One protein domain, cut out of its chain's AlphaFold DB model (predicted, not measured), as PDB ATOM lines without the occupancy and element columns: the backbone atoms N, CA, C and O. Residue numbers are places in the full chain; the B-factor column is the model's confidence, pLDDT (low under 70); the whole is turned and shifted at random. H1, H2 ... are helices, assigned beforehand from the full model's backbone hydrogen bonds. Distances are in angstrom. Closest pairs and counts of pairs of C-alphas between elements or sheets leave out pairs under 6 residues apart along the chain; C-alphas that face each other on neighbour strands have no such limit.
ATOM      1  N   ALA A 122     -16.846 -29.040  44.047       82.31
ATOM      2  CA  ALA A 122     -16.204 -30.035  43.193       82.31
ATOM      3  C   ALA A 122     -16.847 -30.016  41.786       82.31
ATOM      4  O   ALA A 122     -18.015 -29.633  41.658       82.31
ATOM      5  N   PRO A 123     -16.131 -30.410  40.715       84.69
ATOM      6  CA  PRO A 123     -16.647 -30.296  39.348       84.69
ATOM      7  C   PRO A 123     -18.017 -30.957  39.134       84.69
ATOM      8  O   PRO A 123     -18.890 -30.379  38.494       84.69
ATOM      9  N   ASP A 124     -18.239 -32.135  39.718       87.31
ATOM     10  CA  ASP A 124     -19.509 -32.860  39.659       87.31
ATOM     11  C   ASP A 124     -20.629 -32.143  40.434       87.31
ATOM     12  O   ASP A 124     -21.769 -32.069  39.969       87.31
ATOM     13  N   GLN A 125     -20.309 -31.562  41.592       85.69
ATOM     14  CA  GLN A 125     -21.247 -30.762  42.382       85.69
ATOM     15  C   GLN A 125     -21.656 -29.493  41.639       85.69
ATOM     16  O   GLN A 125     -22.836 -29.142  41.635       85.69
ATOM     17  N   LEU A 126     -20.701 -28.832  40.983       86.69
ATOM     18  CA  LEU A 126     -20.948 -27.628  40.200       86.69
ATOM     19  C   LEU A 126     -21.859 -27.917  39.004       86.69
ATOM     20  O   LEU A 126     -22.793 -27.157  38.760       86.69
ATOM     21  N   THR A 127     -21.625 -29.021  38.289       88.31
ATOM     22  CA  THR A 127     -22.509 -29.465  37.202       88.31
ATOM     23  C   THR A 127     -23.921 -29.722  37.721       88.31
ATOM     24  O   THR A 127     -24.870 -29.126  37.225       88.31
ATOM     25  N   ARG A 128     -24.070 -30.498  38.803       88.69
ATOM     26  CA  ARG A 128     -25.384 -30.778  39.408       88.69
ATOM     27  C   ARG A 128     -26.105 -29.518  39.884       88.69
ATOM     28  O   ARG A 128     -27.324 -29.425  39.760       88.69
ATOM     29  N   PHE A 129     -25.370 -28.561  40.450       87.56
ATOM     30  CA  PHE A 129     -25.922 -27.269  40.846       87.56
ATOM     31  C   PHE A 129     -26.449 -26.510  39.626       87.56
ATOM     32  O   PHE A 129     -27.599 -26.079  39.631       87.56
ATOM     33  N   ARG A 130     -25.646 -26.402  38.564       88.88
ATOM     34  CA  ARG A 130     -26.040 -25.722  37.324       88.88
ATOM     35  C   ARG A 130     -27.236 -26.393  36.650       88.88
ATOM     36  O   ARG A 130     -28.150 -25.689  36.242       88.88
ATOM     37  N   ASP A 131     -27.292 -27.722  36.620       90.62
ATOM     38  CA  ASP A 131     -28.441 -28.464  36.086       90.62
ATOM     39  C   ASP A 131     -29.721 -28.180  36.885       90.62
ATOM     40  O   ASP A 131     -30.789 -27.973  36.309       90.62
ATOM     41  N   ALA A 132     -29.625 -28.100  38.215       89.06
ATOM     42  CA  ALA A 132     -30.756 -27.748  39.072       89.06
ATOM     43  C   ALA A 132     -31.220 -26.290  38.886       89.06
ATOM     44  O   ALA A 132     -32.419 -26.016  38.991       89.06
ATOM     45  N   VAL A 133     -30.293 -25.367  38.607       88.81
ATOM     46  CA  VAL A 133     -30.602 -23.967  38.274       88.81
ATOM     47  C   VAL A 133     -31.220 -23.851  36.876       88.81
ATOM     48  O   VAL A 133     -32.141 -23.061  36.688       88.81
ATOM     49  N   ALA A 134     -30.768 -24.654  35.911       87.69
ATOM     50  CA  ALA A 134     -31.336 -24.694  34.564       87.69
ATOM     51  C   ALA A 134     -32.734 -25.346  34.523       87.69
ATOM     52  O   ALA A 134     -33.572 -25.019  33.688       87.69
ATOM     53  N   ALA A 135     -33.022 -26.261  35.448       88.06
ATOM     54  CA  ALA A 135     -34.342 -26.857  35.615       88.06
ATOM     55  C   ALA A 135     -35.365 -25.855  36.211       88.06
ATOM     56  O   ALA A 135     -34.993 -24.783  36.698       88.06
ATOM     57  N   PRO A 136     -36.670 -26.204  36.297       83.81
ATOM     58  CA  PRO A 136     -37.692 -25.327  36.892       83.81
ATOM     59  C   PRO A 136     -37.382 -24.844  38.325       83.81
ATOM     60  O   PRO A 136     -37.911 -23.820  38.770       83.81
ATOM     61  N   GLY A 137     -36.498 -25.550  39.043       78.25
ATOM     62  CA  GLY A 137     -35.993 -25.178  40.364       78.25
ATOM     63  C   GLY A 137     -35.230 -23.847  40.410       78.25
ATOM     64  O   GLY A 137     -35.264 -23.184  41.451       78.25
ATOM     65  N   GLY A 138     -34.631 -23.395  39.302       85.12
ATOM     66  CA  GLY A 138     -33.931 -22.106  39.225       85.12
ATOM     67  C   GLY A 138     -34.815 -20.908  39.572       85.12
ATOM     68  O   GLY A 138     -34.383 -19.991  40.267       85.12
ATOM     69  N   SER A 139     -36.102 -20.961  39.212       86.38
ATOM     70  CA  SER A 139     -37.078 -19.914  39.549       86.38
ATOM     71  C   SER A 139     -37.261 -19.719  41.060       86.38
ATOM     72  O   SER A 139     -37.559 -18.620  41.529       86.38
ATOM     73  N   LYS A 140     -37.085 -20.782  41.856       89.50
ATOM     74  CA  LYS A 140     -37.135 -20.707  43.319       89.50
ATOM     75  C   LYS A 140     -35.891 -20.021  43.868       89.50
ATOM     76  O   LYS A 140     -36.021 -19.191  44.762       89.50
ATOM     77  N   LEU A 141     -34.715 -20.350  43.332       87.50
ATOM     78  CA  LEU A 141     -33.463 -19.704  43.715       87.50
ATOM     79  C   LEU A 141     -33.503 -18.204  43.402       87.50
ATOM     80  O   LEU A 141     -33.218 -17.406  44.287       87.50
ATOM     81  N   ALA A 142     -33.944 -17.825  42.199       88.12
ATOM     82  CA  ALA A 142     -34.071 -16.426  41.794       88.12
ATOM     83  C   ALA A 142     -34.973 -15.619  42.745       88.12
ATOM     84  O   ALA A 142     -34.615 -14.518  43.150       88.12
ATOM     85  N   ARG A 143     -36.106 -16.193  43.179       91.25
ATOM     86  CA  ARG A 143     -36.998 -15.552  44.162       91.25
ATOM     87  C   ARG A 143     -36.358 -15.381  45.537       91.25
ATOM     88  O   ARG A 143     -36.552 -14.346  46.159       91.25
ATOM     89  N   ILE A 144     -35.608 -16.378  46.011       90.56
ATOM     90  CA  ILE A 144     -34.879 -16.277  47.285       90.56
ATOM     91  C   ILE A 144     -33.821 -15.173  47.198       90.56
ATOM     92  O   ILE A 144     -33.698 -14.374  48.118       90.56
ATOM     93  N   VAL A 145     -33.085 -15.111  46.087       89.12
ATOM     94  CA  VAL A 145     -32.080 -14.069  45.854       89.12
ATOM     95  C   VAL A 145     -32.721 -12.681  45.821       89.12
ATOM     96  O   VAL A 145     -32.223 -11.785  46.492       89.12
ATOM     97  N   ALA A 146     -33.839 -12.511  45.111       91.19
ATOM     98  CA  ALA A 146     -34.556 -11.237  45.060       91.19
ATOM     99  C   ALA A 146     -34.998 -10.761  46.455       91.19
ATOM    100  O   ALA A 146     -34.733  -9.620  46.812       91.19
ATOM    101  N   ALA A 147     -35.573 -11.652  47.272       93.62
ATOM    102  CA  ALA A 147     -35.973 -11.320  48.641       93.62
ATOM    103  C   ALA A 147     -34.777 -10.905  49.520       93.62
ATOM    104  O   ALA A 147     -34.858  -9.934  50.260       93.62
ATOM    105  N   LEU A 148     -33.636 -11.591  49.398       90.19
ATOM    106  CA  LEU A 148     -32.424 -11.215  50.133       90.19
ATOM    107  C   LEU A 148     -31.896  -9.835  49.715       90.19
ATOM    108  O   LEU A 148     -31.432  -9.078  50.562       90.19
ATOM    109  N   LEU A 149     -31.967  -9.492  48.427       91.12
ATOM    110  CA  LEU A 149     -31.582  -8.159  47.953       91.12
ATOM    111  C   LEU A 149     -32.512  -7.071  48.514       91.12
ATOM    112  O   LEU A 149     -32.031  -6.010  48.907       91.12
ATOM    113  N   GLU A 150     -33.820  -7.340  48.595       93.75
ATOM    114  CA  GLU A 150     -34.801  -6.440  49.226       93.75
ATOM    115  C   GLU A 150     -34.534  -6.248  50.727       93.75
ATOM    116  O   GLU A 150     -34.637  -5.130  51.231       93.75
ATOM    117  N   ASP A 151     -34.094  -7.302  51.419       93.12
ATOM    118  CA  ASP A 151     -33.698  -7.270  52.834       93.12
ATOM    119  C   ASP A 151     -32.331  -6.585  53.078       93.12
ATOM    120  O   ASP A 151     -31.859  -6.504  54.215       93.12
ATOM    121  N   GLY A 152     -31.676  -6.076  52.027       89.25
ATOM    122  CA  GLY A 152     -30.412  -5.339  52.114       89.25
ATOM    123  C   GLY A 152     -29.154  -6.212  52.108       89.25
ATOM    124  O   GLY A 152     -28.067  -5.720  52.413       89.25
ATOM    125  N   TYR A 153     -29.266  -7.497  51.759       85.94
ATOM    126  CA  TYR A 153     -28.098  -8.340  51.514       85.94
ATOM    127  C   TYR A 153     -27.490  -8.045  50.141       85.94
ATOM    128  O   TYR A 153     -28.161  -7.610  49.210       85.94
ATOM    129  N   HIS A 154     -26.201  -8.346  49.996       82.94
ATOM    130  CA  HIS A 154     -25.480  -8.194  48.737       82.94
ATOM    131  C   HIS A 154     -25.147  -9.560  48.137       82.94
ATOM    132  O   HIS A 154     -24.632 -10.444  48.824       82.94
ATOM    133  N   VAL A 155     -25.394  -9.714  46.836       80.00
ATOM    134  CA  VAL A 155     -24.878 -10.832  46.036       80.00
ATOM    135  C   VAL A 155     -23.593 -10.370  45.354       80.00
ATOM    136  O   VAL A 155     -23.522  -9.243  44.873       80.00
ATOM    137  N   GLY A 156     -22.565 -11.220  45.347       70.19
ATOM    138  CA  GLY A 156     -21.292 -10.895  44.700       70.19
ATOM    139  C   GLY A 156     -21.446 -10.655  43.194       70.19
ATOM    140  O   GLY A 156     -22.316 -11.242  42.553       70.19
ATOM    141  N   GLU A 157     -20.572  -9.814  42.641       69.38
ATOM    142  CA  GLU A 157     -20.576  -9.471  41.216       69.38
ATOM    143  C   GLU A 157     -20.459 -10.718  40.319       69.38
ATOM    144  O   GLU A 157     -19.682 -11.634  40.635       69.38
ATOM    145  N   PRO A 158     -21.169 -10.760  39.174       69.06
ATOM    146  CA  PRO A 158     -21.048 -11.850  38.218       69.06
ATOM    147  C   PRO A 158     -19.594 -12.011  37.764       69.06
ATOM    148  O   PRO A 158     -19.007 -11.131  37.134       69.06
ATOM    149  N   HIS A 159     -18.996 -13.163  38.063       68.06
ATOM    150  CA  HIS A 159     -17.627 -13.445  37.629       68.06
ATOM    151  C   HIS A 159     -17.557 -13.786  36.131       68.06
ATOM    152  O   HIS A 159     -16.554 -13.525  35.464       68.06
ATOM    153  N   PHE A 160     -18.628 -14.367  35.585       69.69
ATOM    154  CA  PHE A 160     -18.709 -14.772  34.188       69.69
ATOM    155  C   PHE A 160     -19.563 -13.794  33.388       69.69
ATOM    156  O   PHE A 160     -20.675 -13.466  33.773       69.69
ATOM    157  N   LYS A 161     -19.046 -13.372  32.229       70.62
ATOM    158  CA  LYS A 161     -19.767 -12.515  31.269       70.62
ATOM    159  C   LYS A 161     -20.688 -13.295  30.323       70.62
ATOM    160  O   LYS A 161     -21.333 -12.695  29.470       70.62
ATOM    161  N   ARG A 162     -20.636 -14.628  30.365       78.88
ATOM    162  CA  ARG A 162     -21.346 -15.526  29.449       78.88
ATOM    163  C   ARG A 162     -21.896 -16.707  30.226       78.88
ATOM    164  O   ARG A 162     -21.236 -17.189  31.148       78.88
ATOM    165  N   VAL A 163     -23.042 -17.202  29.768       80.88
ATOM    166  CA  VAL A 163     -23.615 -18.466  30.226       80.88
ATOM    167  C   VAL A 163     -22.568 -19.586  30.075       80.88
ATOM    168  O   VAL A 163     -21.880 -19.640  29.048       80.88
ATOM    169  N   PRO A 164     -22.404 -20.468  31.079       81.94
ATOM    170  CA  PRO A 164     -21.479 -21.592  30.988       81.94
ATOM    171  C   PRO A 164     -21.751 -22.488  29.771       81.94
ATOM    172  O   PRO A 164     -22.896 -22.705  29.375       81.94
ATOM    173  N   VAL A 165     -20.684 -23.058  29.202       80.56
ATOM    174  CA  VAL A 165     -20.783 -24.030  28.101       80.56
ATOM    175  C   VAL A 165     -21.661 -25.211  28.531       80.56
ATOM    176  O   VAL A 165     -21.471 -25.748  29.621       80.56
ATOM    177  N   GLY A 166     -22.601 -25.610  27.671       81.69
ATOM    178  CA  GLY A 166     -23.564 -26.687  27.940       81.69
ATOM    179  C   GLY A 166     -24.991 -26.214  28.245       81.69
ATOM    180  O   GLY A 166     -25.884 -27.051  28.328       81.69
ATOM    181  N   TYR A 167     -25.225 -24.901  28.345       81.88
ATOM    182  CA  TYR A 167     -26.547 -24.309  28.593       81.88
ATOM    183  C   TYR A 167     -26.917 -23.295  27.496       81.88
ATOM    184  O   TYR A 167     -26.038 -22.749  26.828       81.88
ATOM    185  N   GLN A 168     -28.220 -23.067  27.282       78.56
ATOM    186  CA  GLN A 168     -28.711 -22.118  26.272       78.56
ATOM    187  C   GLN A 168     -28.250 -20.692  26.595       78.56
ATOM    188  O   GLN A 168     -28.291 -20.268  27.748       78.56
ATOM    189  N   ALA A 169     -27.805 -19.953  25.577       74.94
ATOM    190  CA  ALA A 169     -27.190 -18.635  25.756       74.94
ATOM    191  C   ALA A 169     -28.154 -17.577  26.326       74.94
ATOM    192  O   ALA A 169     -27.702 -16.617  26.944       74.94
ATOM    193  N   ASP A 170     -29.459 -17.761  26.131       76.75
ATOM    194  CA  ASP A 170     -30.558 -16.912  26.597       76.75
ATOM    195  C   ASP A 170     -31.297 -17.505  27.811       76.75
ATOM    196  O   ASP A 170     -32.399 -17.072  28.153       76.75
ATOM    197  N   HIS A 171     -30.711 -18.502  28.482       73.31
ATOM    198  CA  HIS A 171     -31.387 -19.200  29.567       73.31
ATOM    199  C   HIS A 171     -31.669 -18.260  30.766       73.31
ATOM    200  O   HIS A 171     -30.727 -17.778  31.402       73.31
ATOM    201  N   PRO A 172     -32.942 -18.072  31.172       71.69
ATOM    202  CA  PRO A 172     -33.370 -16.979  32.058       71.69
ATOM    203  C   PRO A 172     -32.802 -17.036  33.485       71.69
ATOM    204  O   PRO A 172     -32.802 -16.030  34.183       71.69
ATOM    205  N   ALA A 173     -32.338 -18.206  33.932       71.06
ATOM    206  CA  ALA A 173     -31.754 -18.412  35.263       71.06
ATOM    207  C   ALA A 173     -30.220 -18.589  35.271       71.06
ATOM    208  O   ALA A 173     -29.659 -18.872  36.326       71.06
ATOM    209  N   MET A 174     -29.553 -18.500  34.113       67.44
ATOM    210  CA  MET A 174     -28.120 -18.824  33.964       67.44
ATOM    211  C   MET A 174     -27.271 -17.664  33.411       67.44
ATOM    212  O   MET A 174     -26.079 -17.861  33.159       67.44
ATOM    213  N   GLY A 175     -27.896 -16.504  33.186       59.75
ATOM    214  CA  GLY A 175     -27.250 -15.257  32.769       59.75
ATOM    215  C   GLY A 175     -26.733 -14.418  33.928       59.75
ATOM    216  O   GLY A 175     -27.120 -14.693  35.086       59.75
TER     217      GLY A 175
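Overview. This is residues 122 to 175 of the 175 residues of the protein "DUF2461 domain-containing protein" of Chloroflexi bacterium (UniProt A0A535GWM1). What does the shape look like? Two helices, H1 and H2, meet near their ends as an L, and a long stretch without named elements, residues 151 to 175, turns back from the far end of H2 toward the corner of the L. What is it built of? The printed part has 54 residues with two named helices, H1 then H2, and no named strand; the class is all helix, though these helices hold 25 of the 54 residues. How large is it? It is only just compact, close to loose, with a radius of gyration of the C-alphas of 12.0 A and spans of 33 by 25 by 23 A.

Arrangement. How do the helices meet? H1, residues 123 to 134, and H2, residues 138 to 150, only just touch, with 3 pairs of C-alphas within 8 A, and only at the corner by their link. H1 touches with residues 132 to 133 alone and H2 with residues 138 to 141 alone; the closest C-alphas, of Ala 132 and Gly 138, are 6.5 A apart. At what angle do they stand? Their lines are about perpendicular, at 85 degrees, and their centres are 17.7 A apart. What does the backbone show? In H1 and H2 every O i to N i+4 pair is within hydrogen-bond range.

Along the chain. Where does H1 run? It begins at C-alpha 123, (-16.647, -30.296, 39.348), and measures 16.4 A from first to last C-alpha. Where does H2 end? It ends at C-alpha 150, (-34.801, -6.440, 49.226), and measures 18.6 A.

Size, cuts and confidence. Which C-alphas are farthest apart? Those of Asp 151 and Gly 166, at 33.2 A. What stands free? Residues 147 to 152, of which 147 to 150 belong to H2. Is there a cut, and where is confidence low? The printed part has no cut, and the link from H1 to H2 is tight; pLDDT is under 70 at residues 157 to 160 and 174 to 175.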